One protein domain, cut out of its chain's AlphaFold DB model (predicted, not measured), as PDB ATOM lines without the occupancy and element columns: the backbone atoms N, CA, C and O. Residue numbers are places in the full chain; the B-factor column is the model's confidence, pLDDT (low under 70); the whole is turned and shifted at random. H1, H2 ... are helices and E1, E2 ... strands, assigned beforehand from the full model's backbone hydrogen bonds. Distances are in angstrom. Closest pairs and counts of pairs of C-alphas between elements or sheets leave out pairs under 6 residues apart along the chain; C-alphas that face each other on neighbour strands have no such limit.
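AT A GLANCE: This is residues 40 to 96 and 263 to 309 of the 673 residues of an uncharacterized protein of Chthoniobacterales bacterium (UniProt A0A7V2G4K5). A small strand hairpin, E2 and E3, sits in the angle between two helices: H1 packs on it with residues 58 to 66, and H2 meets residues 65 to 69 of H1 at a steep tilt. E1 lies beyond E2 at one end of the domain, and E4 lies at the opposite end. The 104 printed residues run H1, E1, E2, E3, H2, E4, two helices and four strands; E2 and E3 form an antiparallel sheet. The class is mixed, helices and strands, with under half of the residues in named elements; the whole is compact, with a radius of gyration of the C-alphas of 14.4 A and spans of 38 by 37 by 23 A.

IN THESE COORDINATES: After residues 40 to 57, H1 takes residues 58 to 71, 20.2 A long, from C-alpha 58 at (-26.273, -9.975, -74.968). E1 is residues 78 to 83, 16.0 A. E2 is residues 263 to 267, E3 residues 270 to 274. H2 is residues 281 to 297, 24.3 A; E4, residues 303 to 305, ends at (-25.076, -5.354, -57.240).

HOW THE PARTS SIT: In the hairpin E2 and E3, N 265 and O 272 are 2.8 A apart, within hydrogen-bond range. The closest C-alphas of H1 and E2, Ala 62 and Leu 264, are 6.5 A apart. H1 and H2 touch, closest at C-alphas 68 and 294, 4.7 A, opposite ways at a steep tilt of 59 degrees. Every O i to N i+4 pair in H1 and H2 is within range. E1 and E2 are near each other. E4 pairs with no named strand.

THE WHOLE: The C-alphas farthest apart, Gly 76 and Asp 308, are 43.2 A apart. Residues 97 to 262 are not printed; the gap is 6.5 A. Residues 88 to 89 and 91 to 92 have pLDDT under 70.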
ATOM      1  N   ILE A  40     -22.540  -4.776 -67.808       96.94
ATOM      2  CA  ILE A  40     -23.571  -5.794 -67.612       96.94
ATOM      3  C   ILE A  40     -24.945  -5.116 -67.584       96.94
ATOM      4  O   ILE A  40     -25.030  -3.935 -67.235       96.94
ATOM      5  N   PRO A  41     -26.042  -5.813 -67.905       96.94
ATOM      6  CA  PRO A  41     -27.380  -5.270 -67.719       96.94
ATOM      7  C   PRO A  41     -27.673  -5.035 -66.238       96.94
ATOM      8  O   PRO A  41     -27.116  -5.691 -65.352       96.94
ATOM      9  N   VAL A  42     -28.596  -4.111 -65.959       95.06
ATOM     10  CA  VAL A  42     -29.074  -3.843 -64.589       95.06
ATOM     11  C   VAL A  42     -29.596  -5.126 -63.923       95.06
ATOM     12  O   VAL A  42     -29.379  -5.331 -62.729       95.06
ATOM     13  N   ARG A  43     -30.212  -6.016 -64.713       92.00
ATOM     14  CA  ARG A  43     -30.634  -7.368 -64.322       92.00
ATOM     15  C   ARG A  43     -29.907  -8.416 -65.184       92.00
ATOM     16  O   ARG A  43     -30.372  -8.703 -66.284       92.00
ATOM     17  N   PRO A  44     -28.745  -8.926 -64.741       91.50
ATOM     18  CA  PRO A  44     -27.985  -9.944 -65.465       91.50
ATOM     19  C   PRO A  44     -28.598 -11.327 -65.254       91.50
ATOM     20  O   PRO A  44     -28.287 -12.000 -64.277       91.50
ATOM     21  N   GLU A  45     -29.482 -11.727 -66.166       91.31
ATOM     22  CA  GLU A  45     -30.154 -13.030 -66.170       91.31
ATOM     23  C   GLU A  45     -29.641 -13.897 -67.324       91.31
ATOM     24  O   GLU A  45     -29.648 -13.462 -68.473       91.31
ATOM     25  N   GLY A  46     -29.227 -15.128 -67.026       91.62
ATOM     26  CA  GLY A  46     -28.739 -16.082 -68.025       91.62
ATOM     27  C   GLY A  46     -27.219 -16.291 -67.996       91.62
ATOM     28  O   GLY A  46     -26.471 -15.455 -67.476       91.62
ATOM     29  N   PRO A  47     -26.734 -17.433 -68.519       90.19
ATOM     30  CA  PRO A  47     -25.330 -17.835 -68.426       90.19
ATOM     31  C   PRO A  47     -24.366 -16.831 -69.071       90.19
ATOM     32  O   PRO A  47     -23.224 -16.705 -68.618       90.19
ATOM     33  N   GLU A  48     -24.807 -16.070 -70.075       90.56
ATOM     34  CA  GLU A  48     -23.984 -15.088 -70.784       90.56
ATOM     35  C   GLU A  48     -23.513 -13.918 -69.911       90.56
ATOM     36  O   GLU A  48     -22.513 -13.280 -70.236       90.56
ATOM     37  N   TRP A  49     -24.173 -13.658 -68.781       93.06
ATOM     38  CA  TRP A  49     -23.806 -12.590 -67.839       93.06
ATOM     39  C   TRP A  49     -23.033 -13.085 -66.611       93.06
ATOM     40  O   TRP A  49     -22.756 -12.312 -65.684       93.06
ATOM     41  N   HIS A  50     -22.667 -14.371 -66.619       86.31
ATOM     42  CA  HIS A  50     -21.903 -15.015 -65.555       86.31
ATOM     43  C   HIS A  50     -20.641 -15.713 -66.066       86.31
ATOM     44  O   HIS A  50     -19.576 -15.508 -65.494       86.31
ATOM     45  N   HIS A  51     -20.740 -16.532 -67.118       84.12
ATOM     46  CA  HIS A  51     -19.612 -17.354 -67.580       84.12
ATOM     47  C   HIS A  51     -19.585 -17.621 -69.091       84.12
ATOM     48  O   HIS A  51     -18.511 -17.875 -69.631       84.12
ATOM     49  N   ALA A  52     -20.716 -17.557 -69.800       86.69
ATOM     50  CA  ALA A  52     -20.731 -17.766 -71.245       86.69
ATOM     51  C   ALA A  52     -20.352 -16.483 -72.003       86.69
ATOM     52  O   ALA A  52     -20.699 -15.362 -71.609       86.69
ATOM     53  N   ALA A  53     -19.629 -16.643 -73.113       85.56
ATOM     54  CA  ALA A  53     -19.227 -15.522 -73.957       85.56
ATOM     55  C   ALA A  53     -20.410 -14.941 -74.733       85.56
ATOM     56  O   ALA A  53     -20.533 -13.723 -74.821       85.56
ATOM     57  N   VAL A  54     -21.308 -15.790 -75.233       88.19
ATOM     58  CA  VAL A  54     -22.488 -15.425 -76.030       88.19
ATOM     59  C   VAL A  54     -23.767 -15.924 -75.354       88.19
ATOM     60  O   VAL A  54     -23.713 -16.809 -74.503       88.19
ATOM     61  N   GLY A  55     -24.908 -15.351 -75.726       88.38
ATOM     62  CA  GLY A  55     -26.226 -15.778 -75.264       88.38
ATOM     63  C   GLY A  55     -27.349 -14.951 -75.887       88.38
ATOM     64  O   GLY A  55     -27.068 -13.979 -76.603       88.38
ATOM     65  N   PRO A  56     -28.610 -15.323 -75.626       89.81
ATOM     66  CA  PRO A  56     -29.774 -14.801 -76.340       89.81
ATOM     67  C   PRO A  56     -29.992 -13.297 -76.149       89.81
ATOM     68  O   PRO A  56     -30.524 -12.640 -77.043       89.81
ATOM     69  N   THR A  57     -29.581 -12.725 -75.012       94.19
ATOM     70  CA  THR A  57     -29.879 -11.316 -74.692       94.19
ATOM     71  C   THR A  57     -28.726 -10.355 -74.992       94.19
ATOM     72  O   THR A  57     -28.957  -9.183 -75.303       94.19
ATOM     73  N   LYS A  58     -27.473 -10.832 -74.946       94.81
ATOM     74  CA  LYS A  58     -26.273  -9.975 -74.968       94.81
ATOM     75  C   LYS A  58     -26.135  -9.140 -76.239       94.81
ATOM     76  O   LYS A  58     -25.859  -7.945 -76.155       94.81
ATOM     77  N   LEU A  59     -26.379  -9.736 -77.409       92.81
ATOM     78  CA  LEU A  59     -26.311  -9.007 -78.679       92.81
ATOM     79  C   LEU A  59     -27.368  -7.894 -78.748       92.81
ATOM     80  O   LEU A  59     -27.080  -6.805 -79.237       92.81
ATOM     81  N   GLY A  60     -28.570  -8.132 -78.212       92.81
ATOM     82  CA  GLY A  60     -29.627  -7.120 -78.144       92.81
ATOM     83  C   GLY A  60     -29.199  -5.889 -77.344       92.81
ATOM     84  O   GLY A  60     -29.362  -4.762 -77.812       92.81
ATOM     85  N   PHE A  61     -28.568  -6.099 -76.184       97.00
ATOM     86  CA  PHE A  61     -27.990  -5.012 -75.389       97.00
ATOM     87  C   PHE A  61     -26.855  -4.286 -76.116       97.00
ATOM     88  O   PHE A  61     -26.816  -3.058 -76.097       97.00
ATOM     89  N   ALA A  62     -25.959  -5.008 -76.794       96.25
ATOM     90  CA  ALA A  62     -24.882  -4.387 -77.565       96.25
ATOM     91  C   ALA A  62     -25.412  -3.528 -78.723       96.25
ATOM     92  O   ALA A  62     -24.914  -2.429 -78.948       96.25
ATOM     93  N   VAL A  63     -26.461  -3.980 -79.418       93.75
ATOM     94  CA  VAL A  63     -27.130  -3.201 -80.474       93.75
ATOM     95  C   VAL A  63     -27.798  -1.948 -79.902       93.75
ATOM     96  O   VAL A  63     -27.640  -0.865 -80.462       93.75
ATOM     97  N   ALA A  64     -28.501  -2.060 -78.771       94.62
ATOM     98  CA  ALA A  64     -29.104  -0.905 -78.101       94.62
ATOM     99  C   ALA A  64     -28.042   0.109 -77.636       94.62
ATOM    100  O   ALA A  64     -28.225   1.318 -77.791       94.62
ATOM    101  N   PHE A  65     -26.914  -0.385 -77.124       96.56
ATOM    102  CA  PHE A  65     -25.776   0.431 -76.720       96.56
ATOM    103  C   PHE A  65     -25.125   1.132 -77.923       96.56
ATOM    104  O   PHE A  65     -24.921   2.345 -77.888       96.56
ATOM    105  N   ALA A  66     -24.887   0.421 -79.026       94.31
ATOM    106  CA  ALA A  66     -24.390   1.010 -80.269       94.31
ATOM    107  C   ALA A  66     -25.303   2.136 -80.784       94.31
ATOM    108  O   ALA A  66     -24.834   3.217 -81.143       94.31
ATOM    109  N   GLU A  67     -26.618   1.924 -80.763       91.50
ATOM    110  CA  GLU A  67     -27.585   2.938 -81.185       91.50
ATOM    111  C   GLU A  67     -27.620   4.146 -80.234       91.50
ATOM    112  O   GLU A  67     -27.799   5.287 -80.667       91.50
ATOM    113  N   ALA A  68     -27.423   3.934 -78.932       93.75
ATOM    114  CA  ALA A  68     -27.265   5.026 -77.974       93.75
ATOM    115  C   ALA A  68     -25.964   5.817 -78.210       93.75
ATOM    116  O   ALA A  68     -26.002   7.046 -78.223       93.75
ATOM    117  N   LEU A  69     -24.842   5.142 -78.490       92.94
ATOM    118  CA  LEU A  69     -23.570   5.784 -78.850       92.94
ATOM    119  C   LEU A  69     -23.700   6.646 -80.109       92.94
ATOM    120  O   LEU A  69     -23.190   7.767 -80.147       92.94
ATOM    121  N   ARG A  70     -24.426   6.148 -81.115       89.38
ATOM    122  CA  ARG A  70     -24.728   6.884 -82.348       89.38
ATOM    123  C   ARG A  70     -25.439   8.206 -82.053       89.38
ATOM    124  O   ARG A  70     -25.030   9.253 -82.557       89.38
ATOM    125  N   ARG A  71     -26.450   8.174 -81.176       88.12
ATOM    126  CA  ARG A  71     -27.212   9.357 -80.729       88.12
ATOM    127  C   ARG A  71     -26.392  10.324 -79.866       88.12
ATOM    128  O   ARG A  71     -26.611  11.527 -79.938       88.12
ATOM    129  N   GLU A  72     -25.429   9.822 -79.098       84.75
ATOM    130  CA  GLU A  72     -24.563  10.594 -78.186       84.75
ATOM    131  C   GLU A  72     -23.381  11.319 -78.872       84.75
ATOM    132  O   GLU A  72     -22.532  11.921 -78.201       84.75
ATOM    133  N   GLY A  73     -23.297  11.281 -80.207       80.81
ATOM    134  CA  GLY A  73     -22.330  12.091 -80.957       80.81
ATOM    135  C   GLY A  73     -21.580  11.376 -82.073       80.81
ATOM    136  O   GLY A  73     -20.484  11.813 -82.410       80.81
ATOM    137  N   LEU A  74     -22.148  10.307 -82.642       85.06
ATOM    138  CA  LEU A  74     -21.636   9.664 -83.857       85.06
ATOM    139  C   LEU A  74     -22.721   9.601 -84.950       85.06
ATOM    140  O   LEU A  74     -23.057   8.514 -85.430       85.06
ATOM    141  N   PRO A  75     -23.319  10.745 -85.344       74.44
ATOM    142  CA  PRO A  75     -24.301  10.753 -86.421       74.44
ATOM    143  C   PRO A  75     -23.667  10.253 -87.727       74.44
ATOM    144  O   PRO A  75     -22.546  10.614 -88.063       74.44
ATOM    145  N   GLY A  76     -24.381   9.399 -88.463       78.75
ATOM    146  CA  GLY A  76     -23.880   8.819 -89.717       78.75
ATOM    147  C   GLY A  76     -22.919   7.633 -89.560       78.75
ATOM    148  O   GLY A  76     -22.506   7.073 -90.577       78.75
ATOM    149  N   ALA A  77     -22.598   7.218 -88.327       89.75
ATOM    150  CA  ALA A  77     -21.857   5.986 -88.085       89.75
ATOM    151  C   ALA A  77     -22.674   4.749 -88.485       89.75
ATOM    152  O   ALA A  77     -23.897   4.702 -88.307       89.75
ATOM    153  N   VAL A  78     -21.978   3.730 -88.989       90.69
ATOM    154  CA  VAL A  78     -22.552   2.442 -89.390       90.69
ATOM    155  C   VAL A  78     -22.082   1.362 -88.423       90.69
ATOM    156  O   VAL A  78     -20.886   1.220 -88.183       90.69
ATOM    157  N   ALA A  79     -23.028   0.598 -87.878       92.75
ATOM    158  CA  ALA A  79     -22.739  -0.560 -87.042       92.75
ATOM    159  C   ALA A  79     -22.666  -1.832 -87.900       92.75
ATOM    160  O   ALA A  79     -23.626  -2.157 -88.600       92.75
ATOM    161  N   VAL A  80     -21.545  -2.552 -87.824       94.19
ATOM    162  CA  VAL A  80     -21.296  -3.816 -88.529       94.19
ATOM    163  C   VAL A  80     -21.085  -4.932 -87.510       94.19
ATOM    164  O   VAL A  80     -20.157  -4.876 -86.700       94.19
ATOM    165  N   LEU A  81     -21.940  -5.955 -87.552       93.88
ATOM    166  CA  LEU A  81     -21.784  -7.183 -86.778       93.88
ATOM    167  C   LEU A  81     -20.719  -8.072 -87.430       93.88
ATOM    168  O   LEU A  81     -20.968  -8.726 -88.443       93.88
ATOM    169  N   ALA A  82     -19.528  -8.090 -86.849       91.88
ATOM    170  CA  ALA A  82     -18.380  -8.822 -87.356       91.88
ATOM    171  C   ALA A  82     -18.067 -10.067 -86.510       91.88
ATOM    172  O   ALA A  82     -18.405 -10.111 -85.319       91.88
ATOM    173  N   PRO A  83     -17.373 -11.066 -87.084       88.00
ATOM    174  CA  PRO A  83     -16.687 -12.077 -86.292       88.00
ATOM    175  C   PRO A  83     -15.708 -11.413 -85.313       88.00
ATOM    176  O   PRO A  83     -14.918 -10.540 -85.678       88.00
ATOM    177  N   GLY A  84     -15.804 -11.808 -84.052       86.94
ATOM    178  CA  GLY A  84     -14.934 -11.416 -82.952       86.94
ATOM    179  C   GLY A  84     -13.836 -12.449 -82.700       86.94
ATOM    180  O   GLY A  84     -13.461 -13.217 -83.584       86.94
ATOM    181  N   LYS A  85     -13.307 -12.457 -81.470       82.62
ATOM    182  CA  LYS A  85     -12.266 -13.403 -81.044       82.62
ATOM    183  C   LYS A  85     -12.801 -14.843 -81.105       82.62
ATOM    184  O   LYS A  85     -13.964 -15.094 -80.783       82.62
ATOM    185  N   HIS A  86     -11.935 -15.776 -81.488       79.88
ATOM    186  CA  HIS A  86     -12.210 -17.213 -81.491       79.88
ATOM    187  C   HIS A  86     -11.151 -17.914 -80.650       79.88
ATOM    188  O   HIS A  86      -9.958 -17.737 -80.892       79.88
ATOM    189  N   TYR A  87     -11.585 -18.668 -79.642       75.56
ATOM    190  CA  TYR A  87     -10.685 -19.404 -78.759       75.56
ATOM    191  C   TYR A  87     -10.740 -20.907 -79.042       75.56
ATOM    192  O   TYR A  87     -11.760 -21.445 -79.473       75.56
ATOM    193  N   ALA A  88      -9.631 -21.601 -78.772       67.25
ATOM    194  CA  ALA A  88      -9.565 -23.052 -78.899       67.25
ATOM    195  C   ALA A  88     -10.671 -23.726 -78.062       67.25
ATOM    196  O   ALA A  88     -10.831 -23.423 -76.880       67.25
ATOM    197  N   GLY A  89     -11.430 -24.631 -78.687       69.50
ATOM    198  CA  GLY A  89     -12.575 -25.318 -78.077       69.50
ATOM    199  C   GLY A  89     -13.938 -24.653 -78.311       69.50
ATOM    200  O   GLY A  89     -14.957 -25.282 -78.042       69.50
ATOM    201  N   GLU A  90     -13.996 -23.426 -78.842       71.12
ATOM    202  CA  GLU A  90     -15.258 -22.798 -79.257       71.12
ATOM    203  C   GLU A  90     -15.648 -23.239 -80.680       71.12
ATOM    204  O   GLU A  90     -14.802 -23.303 -81.574       71.12
ATOM    205  N   VAL A  91     -16.934 -23.534 -80.907       68.50
ATOM    206  CA  VAL A  91     -17.443 -23.998 -82.217       68.50
ATOM    207  C   VAL A  91     -17.480 -22.865 -83.245       68.50
ATOM    208  O   VAL A  91     -17.096 -23.057 -84.394       68.50
ATOM    209  N   ASN A  92     -17.914 -21.678 -82.819       69.31
ATOM    210  CA  ASN A  92     -18.040 -20.487 -83.653       69.31
ATOM    211  C   ASN A  92     -17.237 -19.331 -83.035       69.31
ATOM    212  O   ASN A  92     -17.110 -19.271 -81.806       69.31
ATOM    213  N   PRO A  93     -16.732 -18.385 -83.849       81.31
ATOM    214  CA  PRO A  93     -16.191 -17.139 -83.325       81.31
ATOM    215  C   PRO A  93     -17.272 -16.390 -82.537       81.31
ATOM    216  O   PRO A  93     -18.454 -16.404 -82.893       81.31
ATOM    217  N   ARG A  94     -16.859 -15.680 -81.486       89.56
ATOM    218  CA  ARG A  94     -17.734 -14.734 -80.780       89.56
ATOM    219  C   ARG A  94     -18.115 -13.593 -81.723       89.56
ATOM    220  O   ARG A  94     -17.515 -13.444 -82.783       89.56
ATOM    221  N   TRP A  95     -19.072 -12.746 -81.356       91.88
ATOM    222  CA  TRP A  95     -19.389 -11.555 -82.150       91.88
ATOM    223  C   TRP A  95     -18.672 -10.303 -81.628       91.88
ATOM    224  O   TRP A  95     -18.386 -10.168 -80.435       91.88
ATOM    225  N   ALA A  96     -18.410  -9.374 -82.544       93.81
ATOM    226  CA  ALA A  96     -17.945  -8.023 -82.269       93.81
ATOM    227  C   ALA A  96     -18.786  -7.031 -83.082       93.81
ATOM    228  O   ALA A  96     -18.853  -7.118 -84.305       93.81
ATOM    229  N   THR A 263     -15.514  -0.625 -80.866       95.06
ATOM    230  CA  THR A 263     -15.977  -2.018 -80.884       95.06
ATOM    231  C   THR A 263     -16.644  -2.378 -79.570       95.06
ATOM    232  O   THR A 263     -16.065  -2.158 -78.512       95.06
ATOM    233  N   LEU A 264     -17.835  -2.970 -79.641       96.94
ATOM    234  CA  LEU A 264     -18.468  -3.680 -78.533       96.94
ATOM    235  C   LEU A 264     -18.263  -5.181 -78.749       96.94
ATOM    236  O   LEU A 264     -18.764  -5.741 -79.726       96.94
ATOM    237  N   ALA A 265     -17.504  -5.826 -77.875       94.75
ATOM    238  CA  ALA A 265     -17.136  -7.231 -77.973       94.75
ATOM    239  C   ALA A 265     -17.889  -8.087 -76.949       94.75
ATOM    240  O   ALA A 265     -18.208  -7.652 -75.837       94.75
ATOM    241  N   SER A 266     -18.178  -9.323 -77.346       93.19
ATOM    242  CA  SER A 266     -18.831 -10.316 -76.499       93.19
ATOM    243  C   SER A 266     -17.793 -11.090 -75.695       93.19
ATOM    244  O   SER A 266     -17.182 -12.019 -76.219       93.19
ATOM    245  N   ASP A 267     -17.641 -10.753 -74.417       90.62
ATOM    246  CA  ASP A 267     -16.725 -11.443 -73.509       90.62
ATOM    247  C   ASP A 267     -17.486 -12.229 -72.426       90.62
ATOM    248  O   ASP A 267     -18.674 -11.984 -72.190       90.62
ATOM    249  N   PRO A 268     -16.871 -13.243 -71.788       88.19
ATOM    250  CA  PRO A 268     -17.533 -14.045 -70.767       88.19
ATOM    251  C   PRO A 268     -18.073 -13.163 -69.642       88.19
ATOM    252  O   PRO A 268     -17.329 -12.424 -69.005       88.19
ATOM    253  N   GLY A 269     -19.385 -13.219 -69.414       90.69
ATOM    254  CA  GLY A 269     -20.046 -12.469 -68.346       90.69
ATOM    255  C   GLY A 269     -20.280 -10.972 -68.588       90.69
ATOM    256  O   GLY A 269     -21.015 -10.365 -67.809       90.69
ATOM    257  N   VAL A 270     -19.719 -10.370 -69.645       94.56
ATOM    258  CA  VAL A 270     -19.764  -8.912 -69.883       94.56
ATOM    259  C   VAL A 270     -19.895  -8.552 -71.370       94.56
ATOM    260  O   VAL A 270     -19.694  -9.381 -72.255       94.56
ATOM    261  N   ILE A 271     -20.235  -7.294 -71.651       97.00
ATOM    262  CA  ILE A 271     -19.922  -6.631 -72.925       97.00
ATOM    263  C   ILE A 271     -18.681  -5.775 -72.679       97.00
ATOM    264  O   ILE A 271     -18.696  -4.955 -71.763       97.00
ATOM    265  N   GLU A 272     -17.632  -5.952 -73.475       96.69
ATOM    266  CA  GLU A 272     -16.417  -5.125 -73.446       96.69
ATOM    267  C   GLU A 272     -16.499  -4.040 -74.522       96.69
ATOM    268  O   GLU A 272     -16.987  -4.289 -75.625       96.69
ATOM    269  N   GLY A 273     -16.030  -2.829 -74.233       96.31
ATOM    270  CA  GLY A 273     -16.047  -1.711 -75.174       96.31
ATOM    271  C   GLY A 273     -14.658  -1.183 -75.394       96.31
ATOM    272  O   GLY A 273     -14.042  -0.665 -74.478       96.31
ATOM    273  N   ASN A 274     -14.198  -1.265 -76.628       95.19
ATOM    274  CA  ASN A 274     -12.895  -0.785 -77.037       95.19
ATOM    275  C   ASN A 274     -13.039   0.683 -77.450       95.19
ATOM    276  O   ASN A 274     -13.641   0.989 -78.489       95.19
ATOM    277  N   LEU A 275     -12.529   1.584 -76.606       94.44
ATOM    278  CA  LEU A 275     -12.472   3.019 -76.886       94.44
ATOM    279  C   LEU A 275     -11.483   3.288 -78.030       94.44
ATOM    280  O   LEU A 275     -10.507   2.550 -78.186       94.44
ATOM    281  N   PRO A 276     -11.687   4.359 -78.815       91.50
ATOM    282  CA  PRO A 276     -10.747   4.696 -79.868       91.50
ATOM    283  C   PRO A 276      -9.428   5.216 -79.264       91.50
ATOM    284  O   PRO A 276      -9.422   5.724 -78.135       91.50
ATOM    285  N   PRO A 277      -8.308   5.146 -80.005       91.38
ATOM    286  CA  PRO A 277      -7.045   5.724 -79.562       91.38
ATOM    287  C   PRO A 277      -7.182   7.231 -79.304       91.38
ATOM    288  O   PRO A 277      -7.517   8.000 -80.203       91.38
ATOM    289  N   CYS A 278      -6.894   7.659 -78.080       95.06
ATOM    290  CA  CYS A 278      -6.951   9.053 -77.646       95.06
ATOM    291  C   CYS A 278      -5.533   9.613 -77.501       95.06
ATOM    292  O   CYS A 278      -4.654   8.964 -76.929       95.06
ATOM    293  N   ARG A 279      -5.280  10.827 -77.995       94.88
ATOM    294  CA  ARG A 279      -3.957  11.476 -77.906       94.88
ATOM    295  C   ARG A 279      -3.721  12.125 -76.549       94.88
ATOM    296  O   ARG A 279      -2.574  12.262 -76.124       94.88
ATOM    297  N   THR A 280      -4.799  12.532 -75.890       97.00
ATOM    298  CA  THR A 280      -4.796  13.203 -74.588       97.00
ATOM    299  C   THR A 280      -5.738  12.505 -73.620       97.00
ATOM    300  O   THR A 280      -6.661  11.794 -74.028       97.00
ATOM    301  N   TRP A 281      -5.529  12.727 -72.323       97.94
ATOM    302  CA  TRP A 281      -6.472  12.240 -71.318       97.94
ATOM    303  C   TRP A 281      -7.859  12.883 -71.461       97.94
ATOM    304  O   TRP A 281      -8.866  12.211 -71.265       97.94
ATOM    305  N   GLU A 282      -7.948  14.158 -71.845       97.69
ATOM    306  CA  GLU A 282      -9.233  14.836 -72.034       97.69
ATOM    307  C   GLU A 282     -10.090  14.204 -73.141       97.69
ATOM    308  O   GLU A 282     -11.311  14.123 -72.994       97.69
ATOM    309  N   GLU A 283      -9.470  13.735 -74.229       96.81
ATOM    310  CA  GLU A 283     -10.158  12.960 -75.272       96.81
ATOM    311  C   GLU A 283     -10.678  11.627 -74.719       96.81
ATOM    312  O   GLU A 283     -11.839  11.276 -74.945       96.81
ATOM    313  N   TYR A 284      -9.847  10.927 -73.939       97.81
ATOM    314  CA  TYR A 284     -10.213   9.670 -73.289       97.81
ATOM    315  C   TYR A 284     -11.382   9.843 -72.308       97.81
ATOM    316  O   TYR A 284     -12.364   9.105 -72.388       97.81
ATOM    317  N   ASP A 285     -11.330  10.849 -71.426       98.12
ATOM    318  CA  ASP A 285     -12.410  11.184 -70.484       98.12
ATOM    319  C   ASP A 285     -13.723  11.479 -71.227       98.12
ATOM    320  O   ASP A 285     -14.795  11.016 -70.824       98.12
ATOM    321  N   GLY A 286     -13.643  12.204 -72.347       96.94
ATOM    322  CA  GLY A 286     -14.790  12.491 -73.207       96.94
ATOM    323  C   GLY A 286     -15.439  11.224 -73.766       96.94
ATOM    324  O   GLY A 286     -16.662  11.061 -73.671       96.94
ATOM    325  N   TRP A 287     -14.629  10.308 -74.302       96.56
ATOM    326  CA  TRP A 287     -15.099   9.025 -74.825       96.56
ATOM    327  C   TRP A 287     -15.674   8.122 -73.741       96.56
ATOM    328  O   TRP A 287     -16.791   7.629 -73.895       96.56
ATOM    329  N   LEU A 288     -14.974   7.967 -72.622       97.06
ATOM    330  CA  LEU A 288     -15.423   7.155 -71.497       97.06
ATOM    331  C   LEU A 288     -16.788   7.623 -70.972       97.06
ATOM    332  O   LEU A 288     -17.707   6.820 -70.812       97.06
ATOM    333  N   ARG A 289     -16.968   8.936 -70.774       97.19
ATOM    334  CA  ARG A 289     -18.257   9.500 -70.336       97.19
ATOM    335  C   ARG A 289     -19.365   9.287 -71.363       97.19
ATOM    336  O   ARG A 289     -20.507   9.062 -70.967       97.19
ATOM    337  N   ARG A 290     -19.049   9.373 -72.660       96.25
ATOM    338  CA  ARG A 290     -20.002   9.085 -73.742       96.25
ATOM    339  C   ARG A 290     -20.451   7.623 -73.699       96.25
ATOM    340  O   ARG A 290     -21.648   7.358 -73.752       96.25
ATOM    341  N   PHE A 291     -19.507   6.697 -73.540       96.62
ATOM    342  CA  PHE A 291     -19.789   5.270 -73.391       96.62
ATOM    343  C   PHE A 291     -20.667   4.981 -72.178       96.62
ATOM    344  O   PHE A 291     -21.675   4.301 -72.327       96.62
ATOM    345  N   CYS A 292     -20.353   5.544 -71.007       96.69
ATOM    346  CA  CYS A 292     -21.176   5.352 -69.810       96.69
ATOM    347  C   CYS A 292     -22.625   5.818 -70.015       96.69
ATOM    348  O   CYS A 292     -23.539   5.038 -69.772       96.69
ATOM    349  N   ARG A 293     -22.852   7.030 -70.546       97.38
ATOM    350  CA  ARG A 293     -24.222   7.533 -70.798       97.38
ATOM    351  C   ARG A 293     -24.996   6.679 -71.802       97.38
ATOM    352  O   ARG A 293     -26.185   6.414 -71.616       97.38
ATOM    353  N   ALA A 294     -24.326   6.240 -72.867       96.88
ATOM    354  CA  ALA A 294     -24.941   5.387 -73.875       96.88
ATOM    355  C   ALA A 294     -25.259   3.982 -73.328       96.88
ATOM    356  O   ALA A 294     -26.335   3.454 -73.613       96.88
ATOM    357  N   ALA A 295     -24.380   3.406 -72.501       97.19
ATOM    358  CA  ALA A 295     -24.613   2.132 -71.828       97.19
ATOM    359  C   ALA A 295     -25.801   2.225 -70.855       97.19
ATOM    360  O   ALA A 295     -26.720   1.408 -70.925       97.19
ATOM    361  N   GLU A 296     -25.838   3.258 -70.010       97.06
ATOM    362  CA  GLU A 296     -26.942   3.515 -69.073       97.06
ATOM    363  C   GLU A 296     -28.287   3.640 -69.803       97.06
ATOM    364  O   GLU A 296     -29.271   3.001 -69.426       97.06
ATOM    365  N   SER A 297     -28.314   4.379 -70.917       97.00
ATOM    366  CA  SER A 297     -29.505   4.527 -71.768       97.00
ATOM    367  C   SER A 297     -29.956   3.216 -72.427       97.00
ATOM    368  O   SER A 297     -31.112   3.100 -72.833       97.00
ATOM    369  N   ALA A 298     -29.058   2.236 -72.544       96.69
ATOM    370  CA  ALA A 298     -29.340   0.892 -73.041       96.69
ATOM    371  C   ALA A 298     -29.689  -0.106 -71.916       96.69
ATOM    372  O   ALA A 298     -29.846  -1.295 -72.184       96.69
ATOM    373  N   GLY A 299     -29.816   0.348 -70.662       97.38
ATOM    374  CA  GLY A 299     -30.108  -0.517 -69.514       97.38
ATOM    375  C   GLY A 299     -28.901  -1.320 -69.015       97.38
ATOM    376  O   GLY A 299     -29.075  -2.347 -68.352       97.38
ATOM    377  N   LEU A 300     -27.688  -0.866 -69.339       97.81
ATOM    378  CA  LEU A 300     -26.416  -1.431 -68.893       97.81
ATOM    379  C   LEU A 300     -25.789  -0.581 -67.774       97.81
ATOM    380  O   LEU A 300     -26.125   0.585 -67.585       97.81
ATOM    381  N   ARG A 301     -24.845  -1.168 -67.036       96.56
ATOM    382  CA  ARG A 301     -24.046  -0.526 -65.982       96.56
ATOM    383  C   ARG A 301     -22.651  -1.148 -65.882       96.56
ATOM    384  O   ARG A 301     -22.453  -2.292 -66.282       96.56
ATOM    385  N   SER A 302     -21.700  -0.409 -65.313       95.88
ATOM    386  CA  SER A 302     -20.281  -0.793 -65.176       95.88
ATOM    387  C   SER A 302     -19.927  -1.454 -63.833       95.88
ATOM    388  O   SER A 302     -18.759  -1.520 -63.459       95.88
ATOM    389  N   PHE A 303     -20.922  -1.933 -63.083       94.31
ATOM    390  CA  PHE A 303     -20.744  -2.568 -61.775       94.31
ATOM    391  C   PHE A 303     -21.867  -3.573 -61.500       94.31
ATOM    392  O   PHE A 303     -22.935  -3.527 -62.118       94.31
ATOM    393  N   ARG A 304     -21.630  -4.494 -60.569       92.19
ATOM    394  CA  ARG A 304     -22.583  -5.506 -60.113       92.19
ATOM    395  C   ARG A 304     -23.129  -5.129 -58.746       92.19
ATOM    396  O   ARG A 304     -22.392  -4.650 -57.896       92.19
ATOM    397  N   VAL A 305     -24.414  -5.407 -58.546       91.06
ATOM    398  CA  VAL A 305     -25.076  -5.354 -57.240       91.06
ATOM    399  C   VAL A 305     -25.533  -6.769 -56.913       91.06
ATOM    400  O   VAL A 305     -26.279  -7.360 -57.699       91.06
ATOM    401  N   ALA A 306     -25.037  -7.329 -55.813       85.56
ATOM    402  CA  ALA A 306     -25.447  -8.635 -55.314       85.56
ATOM    403  C   ALA A 306     -26.811  -8.557 -54.607       85.56
ATOM    404  O   ALA A 306     -27.352  -7.479 -54.369       85.56
ATOM    405  N   HIS A 307     -27.389  -9.714 -54.270       81.31
ATOM    406  CA  HIS A 307     -28.713  -9.781 -53.640       81.31
ATOM    407  C   HIS A 307     -28.763  -9.099 -52.260       81.31
ATOM    408  O   HIS A 307     -29.789  -8.546 -51.881       81.31
ATOM    409  N   ASP A 308     -27.639  -9.091 -51.542       78.75
ATOM    410  CA  ASP A 308     -27.463  -8.418 -50.251       78.75
ATOM    411  C   ASP A 308     -27.208  -6.899 -50.373       78.75
ATOM    412  O   ASP A 308     -26.964  -6.224 -49.372       78.75
ATOM    413  N   GLY A 309     -27.253  -6.357 -51.596       84.06
ATOM    414  CA  GLY A 309     -27.001  -4.951 -51.898       84.06
ATOM    415  C   GLY A 309     -25.522  -4.573 -51.988       84.06
ATOM    416  O   GLY A 309     -25.229  -3.404 -52.235       84.06
TER     417      GLY A 309